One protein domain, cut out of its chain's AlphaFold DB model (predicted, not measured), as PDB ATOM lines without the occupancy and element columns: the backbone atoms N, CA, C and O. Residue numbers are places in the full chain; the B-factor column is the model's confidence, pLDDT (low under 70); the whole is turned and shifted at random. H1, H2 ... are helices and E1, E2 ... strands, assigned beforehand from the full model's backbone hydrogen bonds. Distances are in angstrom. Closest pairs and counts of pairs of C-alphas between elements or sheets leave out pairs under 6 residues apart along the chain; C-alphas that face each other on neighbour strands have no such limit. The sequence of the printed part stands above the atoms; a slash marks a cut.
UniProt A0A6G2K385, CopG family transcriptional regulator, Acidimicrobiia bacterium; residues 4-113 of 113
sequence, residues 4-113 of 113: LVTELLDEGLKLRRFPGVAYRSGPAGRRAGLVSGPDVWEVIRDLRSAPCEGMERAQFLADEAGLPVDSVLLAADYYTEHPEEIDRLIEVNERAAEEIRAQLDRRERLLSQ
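This is residues 4 to 113 of the 113 residues of the protein "CopG family transcriptional regulator" of Acidimicrobiia bacterium (UniProt A0A6G2K385). Three crossed helices, H2, H3 and H4, form a small core; the hairpin of E1 and E2 covers one end of it and lies between this core and H1. The long helix H5 starts at the core and runs out as an arm; residues 97 to 113, of which 97 to 111 belong to H5, stick out. The 110 printed residues include five named helices and two named strands, in the order H1 E1 E2 H2 H3 H4 H5; the sheet, E1 - E2, is antiparallel, and the class is mostly helix. The whole is loose, with a radius of gyration of the C-alphas of 16.6 A and spans of 57 by 40 by 22 A.

E1, residues 21 to 26, and E2, residues 29 to 34, form an antiparallel hairpin, with N 22 and O 33 2.7 A apart, within hydrogen-bond range. H1, residues 4 to 17, touches no helix; its closest C-alpha to E1 is that of Leu 15, 6.1 A from that of Val 21. The hub is H2, residues 40 to 49. H4, residues 69 to 81, touches H2 about perpendicular at 81 degrees, closest at C-alphas 75 and 40, 5.4 A. H3, residues 54 to 65, touches H4 with residues 58 to 63 alone, closest at C-alphas 62 and 69, 5.0 A. H5, residues 83 to 111, touches H2 with residues 86 to 90 alone, closest at C-alphas 86 and 41, 5.3 A. Every O i to N i+4 pair is within hydrogen-bond range in H1, H2, H4 and H5, and 7 of 8 in H3.

H1 begins at C-alpha 4 (30.209, 38.090, 5.803) and is 20.2 A long. E1 is 15.7 A, E2 16.2 A, H2 14.4 A, H3 17.4 A and H4 18.9 A. H5, 42.1 A, ends at C-alpha 111 (34.053, 3.058, 35.281).

The C-alphas farthest apart, of Arg 16 and Gln 113, are 57.1 A apart. The printed part has no cut, and its links between named elements are tight. Only residue 113 has a pLDDT under 70.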
ATOM      1  N   LEU A   4      28.750  38.209   5.801       86.56
ATOM      2  CA  LEU A   4      30.209  38.090   5.803       86.56
ATOM      3  C   LEU A   4      30.915  39.425   5.519       86.56
ATOM      4  O   LEU A   4      31.935  39.723   6.124       86.56
ATOM      5  N   VAL A   5      30.374  40.249   4.615       91.75
ATOM      6  CA  VAL A   5      30.996  41.536   4.259       91.75
ATOM      7  C   VAL A   5      30.929  42.509   5.432       91.75
ATOM      8  O   VAL A   5      31.895  43.214   5.694       91.75
ATOM      9  N   THR A   6      29.803  42.537   6.150       90.62
ATOM     10  CA  THR A   6      29.648  43.384   7.342       90.62
ATOM     11  C   THR A   6      30.561  42.949   8.480       90.62
ATOM     12  O   THR A   6      31.138  43.806   9.134       90.62
ATOM     13  N   GLU A   7      30.724  41.640   8.683       90.75
ATOM     14  CA  GLU A   7      31.594  41.079   9.724       90.75
ATOM     15  C   GLU A   7      33.068  41.400   9.446       90.75
ATOM     16  O   GLU A   7      33.728  42.009  10.277       90.75
ATOM     17  N   LEU A   8      33.560  41.122   8.234       92.25
ATOM     18  CA  LEU A   8      34.947  41.434   7.866       92.25
ATOM     19  C   LEU A   8      35.247  42.940   7.887       92.25
ATOM     20  O   LEU A   8      36.377  43.341   8.164       92.25
ATOM     21  N   LEU A   9      34.254  43.782   7.580       94.44
ATOM     22  CA  LEU A   9      34.400  45.233   7.671       94.44
ATOM     23  C   LEU A   9      34.519  45.694   9.127       94.44
ATOM     24  O   LEU A   9      35.419  46.473   9.430       94.44
ATOM     25  N   ASP A  10      33.635  45.219  10.007       94.06
ATOM     26  CA  ASP A  10      33.674  45.529  11.441       94.06
ATOM     27  C   ASP A  10      35.018  45.114  12.055       94.06
ATOM     28  O   ASP A  10      35.710  45.920  12.677       94.06
ATOM     29  N   GLU A  11      35.461  43.894  11.763       94.88
ATOM     30  CA  GLU A  11      36.759  43.392  12.204       94.88
ATOM     31  C   GLU A  11      37.913  44.238  11.665       94.88
ATOM     32  O   GLU A  11      38.811  44.607  12.416       94.88
ATOM     33  N   GLY A  12      37.886  44.611  10.383       94.88
ATOM     34  CA  GLY A  12      38.904  45.481   9.795       94.88
ATOM     35  C   GLY A  12      39.001  46.845  10.489       94.88
ATOM     36  O   GLY A  12      40.104  47.368  10.674       94.88
ATOM     37  N   LEU A  13      37.869  47.412  10.918       96.44
ATOM     38  CA  LEU A  13      37.838  48.660  11.686       96.44
ATOM     39  C   LEU A  13      38.431  48.476  13.087       96.44
ATOM     40  O   LEU A  13      39.226  49.313  13.522       96.44
ATOM     41  N   LYS A  14      38.109  47.368  13.760       97.06
ATOM     42  CA  LYS A  14      38.666  47.023  15.074       97.06
ATOM     43  C   LYS A  14      40.177  46.815  15.014       97.06
ATOM     44  O   LYS A  14      40.905  47.429  15.785       97.06
ATOM     45  N   LEU A  15      40.674  46.054  14.038       95.62
ATOM     46  CA  LEU A  15      42.112  45.822  13.849       95.62
ATOM     47  C   LEU A  15      42.887  47.120  13.582       95.62
ATOM     48  O   LEU A  15      44.025  47.270  14.019       95.62
ATOM     49  N   ARG A  16      42.269  48.090  12.899       96.56
ATOM     50  CA  ARG A  16      42.875  49.412  12.689       96.56
ATOM     51  C   ARG A  16      42.974  50.227  13.982       96.56
ATOM     52  O   ARG A  16      43.901  51.023  14.112       96.56
ATOM     53  N   ARG A  17      42.023  50.065  14.904       97.00
ATOM     54  CA  ARG A  17      42.022  50.737  16.211       97.00
ATOM     55  C   ARG A  17      42.948  50.047  17.217       97.00
ATOM     56  O   ARG A  17      43.573  50.732  18.018       97.00
ATOM     57  N   PHE A  18      43.084  48.725  17.122       97.56
ATOM     58  CA  PHE A  18      43.853  47.888  18.041       97.56
ATOM     59  C   PHE A  18      44.938  47.093  17.286       97.56
ATOM     60  O   PHE A  18      44.772  45.896  17.048       97.56
ATOM     61  N   PRO A  19      46.074  47.717  16.911       94.00
ATOM     62  CA  PRO A  19      47.082  47.120  16.021       94.00
ATOM     63  C   PRO A  19      47.848  45.906  16.591       94.00
ATOM     64  O   PRO A  19      48.650  45.310  15.877       94.00
ATOM     65  N   GLY A  20      47.613  45.518  17.851       96.44
ATOM     66  CA  GLY A  20      48.134  44.283  18.459       96.44
ATOM     67  C   GLY A  20      47.097  43.162  18.605       96.44
ATOM     68  O   GLY A  20      47.413  42.110  19.162       96.44
ATOM     69  N   VAL A  21      45.875  43.368  18.106       97.75
ATOM     70  CA  VAL A  21      44.808  42.363  18.066       97.75
ATOM     71  C   VAL A  21      44.763  41.726  16.676       97.75
ATOM     72  O   VAL A  21      45.059  42.359  15.669       97.75
ATOM     73  N   ALA A  22      44.395  40.453  16.622       96.62
ATOM     74  CA  ALA A  22      44.113  39.680  15.428       96.62
ATOM     75  C   ALA A  22      42.886  38.804  15.680       96.62
ATOM     76  O   ALA A  22      42.661  38.329  16.790       96.62
ATOM     77  N   TYR A  23      42.106  38.536  14.638       95.88
ATOM     78  CA  TYR A  23      40.960  37.643  14.754       95.88
ATOM     79  C   TYR A  23      41.275  36.232  14.261       95.88
ATOM     80  O   TYR A  23      41.759  36.035  13.141       95.88
ATOM     81  N   ARG A  24      40.917  35.238  15.074       93.19
ATOM     82  CA  ARG A  24      41.154  33.811  14.831       93.19
ATOM     83  C   ARG A  24      39.837  33.055  14.745       93.19
ATOM     84  O   ARG A  24      38.897  33.352  15.477       93.19
ATOM     85  N   SER A  25      39.772  32.055  13.872       89.38
ATOM     86  CA  SER A  25      38.620  31.150  13.799       89.38
ATOM     87  C   SER A  25      38.719  30.065  14.872       89.38
ATOM     88  O   SER A  25      39.794  29.518  15.103       89.38
ATOM     89  N   GLY A  26      37.594  29.717  15.491       82.00
ATOM     90  CA  GLY A  26      37.495  28.611  16.439       82.00
ATOM     91  C   GLY A  26      36.070  28.055  16.548       82.00
ATOM     92  O   GLY A  26      35.152  28.577  15.914       82.00
ATOM     93  N   PRO A  27      35.857  27.007  17.364       78.25
ATOM     94  CA  PRO A  27      34.537  26.394  17.560       78.25
ATOM     95  C   PRO A  27      33.474  27.373  18.081       78.25
ATOM     96  O   PRO A  27      32.301  27.243  17.748       78.25
ATOM     97  N   ALA A  28      33.894  28.381  18.851       80.25
ATOM     98  CA  ALA A  28      33.034  29.451  19.359       80.25
ATOM     99  C   ALA A  28      32.807  30.600  18.348       80.25
ATOM    100  O   ALA A  28      32.215  31.618  18.699       80.25
ATOM    101  N   GLY A  29      33.266  30.455  17.100       84.56
ATOM    102  CA  GLY A  29      33.227  31.496  16.073       84.56
ATOM    103  C   GLY A  29      34.557  32.234  15.927       84.56
ATOM    104  O   GLY A  29      35.622  31.700  16.251       84.56
ATOM    105  N   ARG A  30      34.503  33.457  15.390       91.06
ATOM    106  CA  ARG A  30      35.674  34.333  15.294       91.06
ATOM    107  C   ARG A  30      35.926  35.032  16.623       91.06
ATOM    108  O   ARG A  30      34.996  35.500  17.268       91.06
ATOM    109  N   ARG A  31      37.190  35.045  17.043       94.75
ATOM    110  CA  ARG A  31      37.628  35.505  18.365       94.75
ATOM    111  C   ARG A  31      38.768  36.494  18.215       94.75
ATOM    112  O   ARG A  31      39.725  36.198  17.496       94.75
ATOM    113  N   ALA A  32      38.670  37.630  18.891       97.00
ATOM    114  CA  ALA A  32      39.779  38.559  19.031       97.00
ATOM    115  C   ALA A  32      40.858  37.954  19.942       97.00
ATOM    116  O   ALA A  32      40.563  37.443  21.023       97.00
ATOM    117  N   GLY A  33      42.113  38.025  19.511       97.19
ATOM    118  CA  GLY A  33      43.273  37.585  20.273       97.19
ATOM    119  C   GLY A  33      44.486  38.457  20.025       97.19
ATOM    120  O   GLY A  33      44.566  39.161  19.024       97.19
ATOM    121  N   LEU A  34      45.441  38.429  20.944       97.62
ATOM    122  CA  LEU A  34      46.696  39.159  20.793       97.62
ATOM    123  C   LEU A  34      47.527  38.506  19.680       97.62
ATOM    124  O   LEU A  34      47.625  37.282  19.643       97.62
ATOM    125  N   VAL A  35      48.146  39.286  18.782       94.81
ATOM    126  CA  VAL A  35      48.849  38.779  17.574       94.81
ATOM    127  C   VAL A  35      49.765  37.582  17.871       94.81
ATOM    128  O   VAL A  35      49.693  36.573  17.171       94.81
ATOM    129  N   SER A  36      50.539  37.655  18.954       86.12
ATOM    130  CA  SER A  36      51.449  36.593  19.411       86.12
ATOM    131  C   SER A  36      51.141  36.145  20.843       86.12
ATOM    132  O   SER A  36      52.054  35.923  21.631       86.12
ATOM    133  N   GLY A  37      49.860  36.063  21.204       92.12
ATOM    134  CA  GLY A  37      49.448  35.751  22.569       92.12
ATOM    135  C   GLY A  37      48.086  35.063  22.669       92.12
ATOM    136  O   GLY A  37      47.553  34.594  21.653       92.12
ATOM    137  N   PRO A  38      47.534  34.986  23.889       96.25
ATOM    138  CA  PRO A  38      46.221  34.403  24.140       96.25
ATOM    139  C   PRO A  38      45.098  35.191  23.458       96.25
ATOM    140  O   PRO A  38      45.297  36.288  22.917       96.25
ATOM    141  N   ASP A  39      43.903  34.613  23.464       97.19
ATOM    142  CA  ASP A  39      42.708  35.334  23.055       97.19
ATOM    143  C   ASP A  39      42.372  36.432  24.084       97.19
ATOM    144  O   ASP A  39      42.629  36.293  25.280       97.19
ATOM    145  N   VAL A  40      41.766  37.539  23.640       98.00
ATOM    146  CA  VAL A  40      41.444  38.678  24.522       98.00
ATOM    147  C   VAL A  40      40.523  38.234  25.659       98.00
ATOM    148  O   VAL A  40      40.707  38.642  26.800       98.00
ATOM    149  N   TRP A  41      39.570  37.344  25.373       97.50
ATOM    150  CA  TRP A  41      38.653  36.823  26.389       97.50
ATOM    151  C   TRP A  41      39.367  36.045  27.504       97.50
ATOM    152  O   TRP A  41      38.920  36.105  28.647       97.50
ATOM    153  N   GLU A  42      40.478  35.363  27.204       96.94
ATOM    154  CA  GLU A  42      41.282  34.649  28.207       96.94
ATOM    155  C   GLU A  42      41.952  35.657  29.136       96.94
ATOM    156  O   GLU A  42      41.803  35.565  30.351       96.94
ATOM    157  N   VAL A  43      42.571  36.696  28.562       97.88
ATOM    158  CA  VAL A  43      43.198  37.781  29.330       97.88
ATOM    159  C   VAL A  43      42.184  38.458  30.254       97.88
ATOM    160  O   VAL A  43      42.469  38.676  31.427       97.88
ATOM    161  N   ILE A  44      40.975  38.761  29.766       98.12
ATOM    162  CA  ILE A  44      39.932  39.398  30.586       98.12
ATOM    163  C   ILE A  44      39.419  38.473  31.690       98.12
ATOM    164  O   ILE A  44      39.232  38.929  32.821       98.12
ATOM    165  N   ARG A  45      39.201  37.186  31.402       97.44
ATOM    166  CA  ARG A  45      38.824  36.192  32.418       97.44
ATOM    167  C   ARG A  45      39.878  36.116  33.527       97.44
ATOM    168  O   ARG A  45      39.529  36.100  34.710       97.44
ATOM    169  N   ASP A  46      41.151  36.113  33.151       97.00
ATOM    170  CA  ASP A  46      42.255  35.966  34.097       97.00
ATOM    171  C   ASP A  46      42.457  37.258  34.909       97.00
ATOM    172  O   ASP A  46      42.590  37.201  36.131       97.00
ATOM    173  N   LEU A  47      42.308  38.438  34.287       96.75
ATOM    174  CA  LEU A  47      42.237  39.721  34.998       96.75
ATOM    175  C   LEU A  47      41.091  39.746  36.023       96.75
ATOM    176  O   LEU A  47      41.283  40.222  37.140       96.75
ATOM    177  N   ARG A  48      39.899  39.235  35.686       95.38
ATOM    178  CA  ARG A  48      38.761  39.171  36.629       95.38
ATOM    179  C   ARG A  48      39.031  38.268  37.832       95.38
ATOM    180  O   ARG A  48      38.460  38.502  38.892       95.38
ATOM    181  N   SER A  49      39.878  37.259  37.659       94.50
ATOM    182  CA  SER A  49      40.201  36.266  38.686       94.50
ATOM    183  C   SER A  49      41.429  36.640  39.524       94.50
ATOM    184  O   SER A  49      41.709  35.991  40.531       94.50
ATOM    185  N   ALA A  50      42.172  37.672  39.121       93.81
ATOM    186  CA  ALA A  50      43.384  38.104  39.798       93.81
ATOM    187  C   ALA A  50      43.086  38.701  41.193       93.81
ATOM    188  O   ALA A  50      42.132  39.469  41.350       93.81
ATOM    189  N   PRO A  51      43.918  38.404  42.210       91.62
ATOM    190  CA  PRO A  51      43.653  38.778  43.604       91.62
ATOM    191  C   PRO A  51      43.943  40.253  43.934       91.62
ATOM    192  O   PRO A  51      43.631  40.702  45.034       91.62
ATOM    193  N   CYS A  52      44.560  40.999  43.014       94.25
ATOM    194  CA  CYS A  52      44.927  42.410  43.159       94.25
ATOM    195  C   CYS A  52      44.057  43.317  42.272       94.25
ATOM    196  O   CYS A  52      43.228  42.842  41.494       94.25
ATOM    197  N   GLU A  53      44.217  44.638  42.390       91.81
ATOM    198  CA  GLU A  53      43.393  45.642  41.702       91.81
ATOM    199  C   GLU A  53      44.226  46.643  40.887       91.81
ATOM    200  O   GLU A  53      45.449  46.713  40.987       91.81
ATOM    201  N   GLY A  54      43.546  47.440  40.056       92.12
ATOM    202  CA  GLY A  54      44.168  48.526  39.300       92.12
ATOM    203  C   GLY A  54      45.305  48.058  38.388       92.12
ATOM    204  O   GLY A  54      45.215  47.017  37.743       92.12
ATOM    205  N   MET A  55      46.380  48.843  38.321       94.38
ATOM    206  CA  MET A  55      47.523  48.540  37.455       94.38
ATOM    207  C   MET A  55      48.366  47.358  37.959       94.38
ATOM    208  O   MET A  55      48.975  46.661  37.152       94.38
ATOM    209  N   GLU A  56      48.352  47.086  39.269       95.75
ATOM    210  CA  GLU A  56      49.014  45.909  39.849       95.75
ATOM    211  C   GLU A  56      48.448  44.616  39.256       95.75
ATOM    212  O   GLU A  56      49.197  43.695  38.948       95.75
ATOM    213  N   ARG A  57      47.137  44.580  39.001       96.75
ATOM    214  CA  ARG A  57      46.468  43.464  38.331       96.75
ATOM    215  C   ARG A  57      47.027  43.168  36.944       96.75
ATOM    216  O   ARG A  57      47.248  42.007  36.607       96.75
ATOM    217  N   ALA A  58      47.253  44.208  36.145       96.81
ATOM    218  CA  ALA A  58      47.812  44.055  34.807       96.81
ATOM    219  C   ALA A  58      49.259  43.549  34.863       96.81
ATOM    220  O   ALA A  58      49.620  42.659  34.098       96.81
ATOM    221  N   GLN A  59      50.063  44.076  35.795       97.50
ATOM    222  CA  GLN A  59      51.446  43.639  35.977       97.50
ATOM    223  C   GLN A  59      51.526  42.189  36.466       97.50
ATOM    224  O   GLN A  59      52.288  41.402  35.917       97.50
ATOM    225  N   PHE A  60      50.695  41.824  37.443       96.69
ATOM    226  CA  PHE A  60      50.617  40.463  37.967       96.69
ATOM    227  C   PHE A  60      50.331  39.449  36.855       96.69
ATOM    228  O   PHE A  60      51.047  38.458  36.730       96.69
ATOM    229  N   LEU A  61      49.320  39.711  36.018       96.81
ATOM    230  CA  LEU A  61      48.992  38.813  34.913       96.81
ATOM    231  C   LEU A  61      50.089  38.788  33.843       96.81
ATOM    232  O   LEU A  61      50.377  37.733  33.287       96.81
ATOM    233  N   ALA A  62      50.704  39.935  33.547       96.81
ATOM    234  CA  ALA A  62      51.811  40.011  32.602       96.81
ATOM    235  C   ALA A  62      52.980  39.112  33.039       96.81
ATOM    236  O   ALA A  62      53.488  38.329  32.236       96.81
ATOM    237  N   ASP A  63      53.346  39.172  34.321       96.88
ATOM    238  CA  ASP A  63      54.424  38.367  34.892       96.88
ATOM    239  C   ASP A  63      54.064  36.871  34.922       96.88
ATOM    240  O   ASP A  63      54.887  36.033  34.555       96.88
ATOM    241  N   GLU A  64      52.833  36.530  35.315       95.38
ATOM    242  CA  GLU A  64      52.361  35.141  35.418       95.38
ATOM    243  C   GLU A  64      52.246  34.461  34.046       95.38
ATOM    244  O   GLU A  64      52.727  33.342  33.862       95.38
ATOM    245  N   ALA A  65      51.701  35.166  33.053       92.69
ATOM    246  CA  ALA A  65      51.513  34.654  31.698       92.69
ATOM    247  C   ALA A  65      52.747  34.828  30.788       92.69
ATOM    248  O   ALA A  65      52.729  34.388  29.635       92.69
ATOM    249  N   GLY A  66      53.812  35.488  31.262       95.50
ATOM    250  CA  GLY A  66      54.996  35.807  30.456       95.50
ATOM    251  C   GLY A  66      54.693  36.739  29.276       95.50
ATOM    252  O   GLY A  66      55.284  36.605  28.202       95.50
ATOM    253  N   LEU A  67      53.745  37.662  29.455       95.62
ATOM    254  CA  LEU A  67      53.291  38.610  28.442       95.62
ATOM    255  C   LEU A  67      53.876  40.006  28.694       95.62
ATOM    256  O   LEU A  67      54.076  40.400  29.840       95.62
ATOM    257  N   PRO A  68      54.085  40.823  27.649       96.75
ATOM    258  CA  PRO A  68      54.299  42.252  27.841       96.75
ATOM    259  C   PRO A  68      53.080  42.887  28.520       96.75
ATOM    260  O   PRO A  68      51.948  42.643  28.093       96.75
ATOM    261  N   VAL A  69      53.298  43.748  29.519       97.19
ATOM    262  CA  VAL A  69      52.203  44.445  30.220       97.19
ATOM    263  C   VAL A  69      51.329  45.255  29.258       97.19
ATOM    264  O   VAL A  69      50.107  45.228  29.371       97.19
ATOM    265  N   ASP A  70      51.924  45.861  28.228       97.31
ATOM    266  CA  ASP A  70      51.196  46.593  27.186       97.31
ATOM    267  C   ASP A  70      50.209  45.704  26.415       97.31
ATOM    268  O   ASP A  70      49.160  46.176  25.990       97.31
ATOM    269  N   SER A  71      50.492  44.406  26.265       97.62
ATOM    270  CA  SER A  71      49.558  43.460  25.643       97.62
ATOM    271  C   SER A  71      48.349  43.187  26.540       97.62
ATOM    272  O   SER A  71      47.233  43.034  26.044       97.62
ATOM    273  N   VAL A  72      48.557  43.145  27.859       97.69
ATOM    274  CA  VAL A  72      47.475  42.999  28.843       97.69
ATOM    275  C   VAL A  72      46.612  44.262  28.871       97.69
ATOM    276  O   VAL A  72      45.385  44.169  28.837       97.69
ATOM    277  N   LEU A  73      47.240  45.440  28.858       97.88
ATOM    278  CA  LEU A  73      46.538  46.722  28.775       97.88
ATOM    279  C   LEU A  73      45.760  46.853  27.462       97.88
ATOM    280  O   LEU A  73      44.587  47.209  27.490       97.88
ATOM    281  N   LEU A  74      46.350  46.458  26.330       98.38
ATOM    282  CA  LEU A  74      45.665  46.440  25.037       98.38
ATOM    283  C   LEU A  74      44.404  45.563  25.062       98.38
ATOM    284  O   LEU A  74      43.379  45.940  24.496       98.38
ATOM    285  N   ALA A  75      44.465  44.396  25.709       98.25
ATOM    286  CA  ALA A  75      43.298  43.535  25.874       98.25
ATOM    287  C   ALA A  75      42.214  44.201  26.744       98.25
ATOM    288  O   ALA A  75      41.031  44.118  26.410       98.25
ATOM    289  N   ALA A  76      42.604  44.894  27.819       98.00
ATOM    290  CA  ALA A  76      41.687  45.651  28.675       98.00
ATOM    291  C   ALA A  76      41.030  46.839  27.940       98.00
ATOM    292  O   ALA A  76      39.822  47.059  28.074       98.00
ATOM    293  N   ASP A  77      41.790  47.561  27.116       98.31
ATOM    294  CA  ASP A  77      41.278  48.646  26.275       98.31
ATOM    295  C   ASP A  77      40.288  48.109  25.235       98.31
ATOM    296  O   ASP A  77      39.187  48.641  25.084       98.31
ATOM    297  N   TYR A  78      40.631  46.997  24.575       98.50
ATOM    298  CA  TYR A  78      39.734  46.321  23.638       98.50
ATOM    299  C   TYR A  78      38.414  45.918  24.306       98.50
ATOM    300  O   TYR A  78      37.338  46.145  23.755       98.50
ATOM    301  N   TYR A  79      38.483  45.347  25.510       98.38
ATOM    302  CA  TYR A  79      37.301  44.974  26.285       98.38
ATOM    303  C   TYR A  79      36.421  46.175  26.639       98.38
ATOM    304  O   TYR A  79      35.201  46.061  26.611       98.38
ATOM    305  N   THR A  80      37.017  47.331  26.930       98.06
ATOM    306  CA  THR A  80      36.257  48.546  27.258       98.06
ATOM    307  C   THR A  80      35.398  49.016  26.081       98.06
ATOM    308  O   THR A  80      34.298  49.527  26.288       98.06
ATOM    309  N   GLU A  81      35.862  48.821  24.845       98.19
ATOM    310  CA  GLU A  81      35.105  49.174  23.638       98.19
ATOM    311  C   GLU A  81      34.185  48.055  23.123       98.19
ATOM    312  O   GLU A  81      33.224  48.335  22.401       98.19
ATOM    313  N   HIS A  82      34.469  46.797  23.470       97.62
ATOM    314  CA  HIS A  82      33.750  45.619  22.973       97.62
ATOM    315  C   HIS A  82      33.381  44.619  24.087       97.62
ATOM    316  O   HIS A  82      33.684  43.424  23.960       97.62
ATOM    317  N   PRO A  83      32.722  45.054  25.180       98.00
ATOM    318  CA  PRO A  83      32.466  44.186  26.324       98.00
ATOM    319  C   PRO A  83      31.521  43.034  25.971       98.00
ATOM    320  O   PRO A  83      31.781  41.902  26.363       98.00
ATOM    321  N   GLU A  84      30.489  43.265  25.151       97.06
ATOM    322  CA  GLU A  84      29.497  42.237  24.812       97.06
ATOM    323  C   GLU A  84      30.099  41.090  23.990       97.06
ATOM    324  O   GLU A  84      29.702  39.931  24.136       97.06
ATOM    325  N   GLU A  85      31.060  41.404  23.115       95.88
ATOM    326  CA  GLU A  85      31.796  40.406  22.332       95.88
ATOM    327  C   GLU A  85      32.587  39.479  23.258       95.88
ATOM    328  O   GLU A  85      32.510  38.253  23.139       95.88
ATOM    329  N   ILE A  86      33.322  40.070  24.199       97.62
ATOM    330  CA  ILE A  86      34.205  39.340  25.101       97.62
ATOM    331  C   ILE A  86      33.419  38.582  26.171       97.62
ATOM    332  O   ILE A  86      33.698  37.405  26.394       97.62
ATOM    333  N   ASP A  87      32.405  39.198  26.776       97.56
ATOM    334  CA  ASP A  87      31.547  38.554  27.775       97.56
ATOM    335  C   ASP A  87      30.853  37.322  27.209       97.56
ATOM    336  O   ASP A  87      30.845  36.264  27.839       97.56
ATOM    337  N   ARG A  88      30.351  37.413  25.975       95.88
ATOM    338  CA  ARG A  88      29.759  36.263  25.292       95.88
ATOM    339  C   ARG A  88      30.770  35.134  25.094       95.88
ATOM    340  O   ARG A  88      30.409  33.965  25.227       95.88
ATOM    341  N   LEU A  89      32.012  35.453  24.728       95.69
ATOM    342  CA  LEU A  89      33.058  34.444  24.557       95.69
ATOM    343  C   LEU A  89      33.424  33.783  25.887       95.69
ATOM    344  O   LEU A  89      33.566  32.560  25.912       95.69
ATOM    345  N   ILE A  90      33.526  34.554  26.972       96.00
ATOM    346  CA  ILE A  90      33.748  34.023  28.323       96.00
ATOM    347  C   ILE A  90      32.616  33.053  28.682       96.00
ATOM    348  O   ILE A  90      32.887  31.883  28.942       96.00
ATOM    349  N   GLU A  91      31.358  33.481  28.564       95.19
ATOM    350  CA  GLU A  91      30.191  32.663  28.916       95.19
ATOM    351  C   GLU A  91      30.125  31.357  28.104       95.19
ATOM    352  O   GLU A  91      29.904  30.274  28.648       95.19
ATOM    353  N   VAL A  92      30.342  31.427  26.785       93.44
ATOM    354  CA  VAL A  92      30.337  30.238  25.915       93.44
ATOM    355  C   VAL A  92      31.417  29.240  26.334       93.44
ATOM    356  O   VAL A  92      31.151  28.037  26.359       93.44
ATOM    357  N   ASN A  93      32.623  29.717  26.652       92.69
ATOM    358  CA  ASN A  93      33.723  28.841  27.053       92.69
ATOM    359  C   ASN A  93      33.526  28.279  28.466       92.69
ATOM    360  O   ASN A  93      33.828  27.109  28.691       92.69
ATOM    361  N   GLU A  94      32.984  29.060  29.400       92.62
ATOM    362  CA  GLU A  94      32.657  28.591  30.751       92.62
ATOM    363  C   GLU A  94      31.605  27.479  30.716       92.62
ATOM    364  O   GLU A  94      31.833  26.411  31.290       92.62
ATOM    365  N   ARG A  95      30.518  27.666  29.952       92.56
ATOM    366  CA  ARG A  95      29.494  26.627  29.753       92.56
ATOM    367  C   ARG A  95      30.075  25.360  29.127       92.56
ATOM    368  O   ARG A  95      29.813  24.259  29.604       92.56
ATOM    369  N   ALA A  96      30.916  25.498  28.100       89.94
ATOM    370  CA  ALA A  96      31.577  24.347  27.485       89.94
ATOM    371  C   ALA A  96      32.492  23.606  28.479       89.94
ATOM    372  O   ALA A  96      32.523  22.373  28.504       89.94
ATOM    373  N   ALA A  97      33.216  24.335  29.331       89.25
ATOM    374  CA  ALA A  97      34.063  23.741  30.360       89.25
ATOM    375  C   ALA A  97      33.240  22.994  31.427       89.25
ATOM    376  O   ALA A  97      33.646  21.917  31.868       89.25
ATOM    377  N   GLU A  98      32.083  23.525  31.829       92.44
ATOM    378  CA  GLU A  98      31.145  22.846  32.735       92.44
ATOM    379  C   GLU A  98      30.610  21.539  32.149       92.44
ATOM    380  O   GLU A  98      30.614  20.512  32.831       92.44
ATOM    381  N   GLU A  99      30.207  21.553  30.880       92.06
ATOM    382  CA  GLU A  99      29.720  20.364  30.179       92.06
ATOM    383  C   GLU A  99      30.788  19.264  30.119       92.06
ATOM    384  O   GLU A  99      30.499  18.103  30.423       92.06
ATOM    385  N   ILE A 100      32.037  19.626  29.797       92.19
ATOM    386  CA  ILE A 100      33.171  18.690  29.776       92.19
ATOM    387  C   ILE A 100      33.401  18.086  31.166       92.19
ATOM    388  O   ILE A 100      33.526  16.865  31.285       92.19
ATOM    389  N   ARG A 101      33.410  18.907  32.227       90.69
ATOM    390  CA  ARG A 101      33.557  18.421  33.612       90.69
ATOM    391  C   ARG A 101      32.459  17.420  33.974       90.69
ATOM    392  O   ARG A 101      32.757  16.317  34.420       90.69
ATOM    393  N   ALA A 102      31.199  17.744  33.686       92.12
ATOM    394  CA  ALA A 102      30.070  16.860  33.970       92.12
ATOM    395  C   ALA A 102      30.137  15.523  33.201       92.12
ATOM    396  O   ALA A 102      29.703  14.483  33.709       92.12
ATOM    397  N   GLN A 103      30.668  15.531  31.974       92.69
ATOM    398  CA  GLN A 103      30.884  14.314  31.191       92.69
ATOM    399  C   GLN A 103      31.986  13.432  31.783       92.69
ATOM    400  O   GLN A 103      31.807  12.213  31.855       92.69
ATOM    401  N   LEU A 104      33.098  14.030  32.220       91.06
ATOM    402  CA  LEU A 104      34.201  13.314  32.862       91.06
ATOM    403  C   LEU A 104      33.747  12.675  34.180       91.06
ATOM    404  O   LEU A 104      33.917  11.469  34.342       91.06
ATOM    405  N   ASP A 105      33.037  13.420  35.031       92.19
ATOM    406  CA  ASP A 105      32.476  12.903  36.286       92.19
ATOM    407  C   ASP A 105      31.533  11.717  36.047       92.19
ATOM    408  O   ASP A 105      31.559  10.709  36.760       92.19
ATOM    409  N   ARG A 106      30.672  11.814  35.024       90.94
ATOM    410  CA  ARG A 106      29.760  10.723  34.657       90.94
ATOM    411  C   ARG A 106      30.533   9.498  34.178       90.94
ATOM    412  O   ARG A 106      30.158   8.380  34.524       90.94
ATOM    413  N   ARG A 107      31.588   9.701  33.387       90.62
ATOM    414  CA  ARG A 107      32.448   8.627  32.886       90.62
ATOM    415  C   ARG A 107      33.179   7.928  34.027       90.62
ATOM    416  O   ARG A 107      33.168   6.705  34.061       90.62
ATOM    417  N   GLU A 108      33.763   8.669  34.962       90.88
ATOM    418  CA  GLU A 108      34.447   8.092  36.124       90.88
ATOM    419  C   GLU A 108      33.495   7.254  36.979       90.88
ATOM    420  O   GLU A 108      33.803   6.102  37.272       90.88
ATOM    421  N   ARG A 109      32.291   7.767  37.270       89.31
ATOM    422  CA  ARG A 109      31.265   7.015  38.017       89.31
ATOM    423  C   ARG A 109      30.825   5.724  37.327       89.31
ATOM    424  O   ARG A 109      30.476   4.774  38.018       89.31
ATOM    425  N   LEU A 110      30.790   5.698  35.992       89.38
ATOM    426  CA  LEU A 110      30.471   4.489  35.223       89.38
ATOM    427  C   LEU A 110      31.615   3.467  35.250       89.38
ATOM    428  O   LEU A 110      31.347   2.274  35.222       89.38
ATOM    429  N   LEU A 111      32.869   3.925  35.273       86.50
ATOM    430  CA  LEU A 111      34.053   3.058  35.281       86.50
ATOM    431  C   LEU A 111      34.413   2.532  36.678       86.50
ATOM    432  O   LEU A 111      35.217   1.611  36.785       86.50
ATOM    433  N   SER A 112      33.850   3.118  37.736       80.75
ATOM    434  CA  SER A 112      34.075   2.719  39.129       80.75
ATOM    435  C   SER A 112      32.981   1.807  39.713       80.75
ATOM    436  O   SER A 112      32.964   1.619  40.930       80.75
ATOM    437  N   GLN A 113      32.046   1.309  38.894       63.00
ATOM    438  CA  GLN A 113      31.020   0.312  39.260       63.00
ATOM    439  C   GLN A 113      31.411  -1.074  38.749       63.00
ATOM    440  O   GLN A 113      31.156  -2.047  39.492       63.00
TER     441      GLN A 113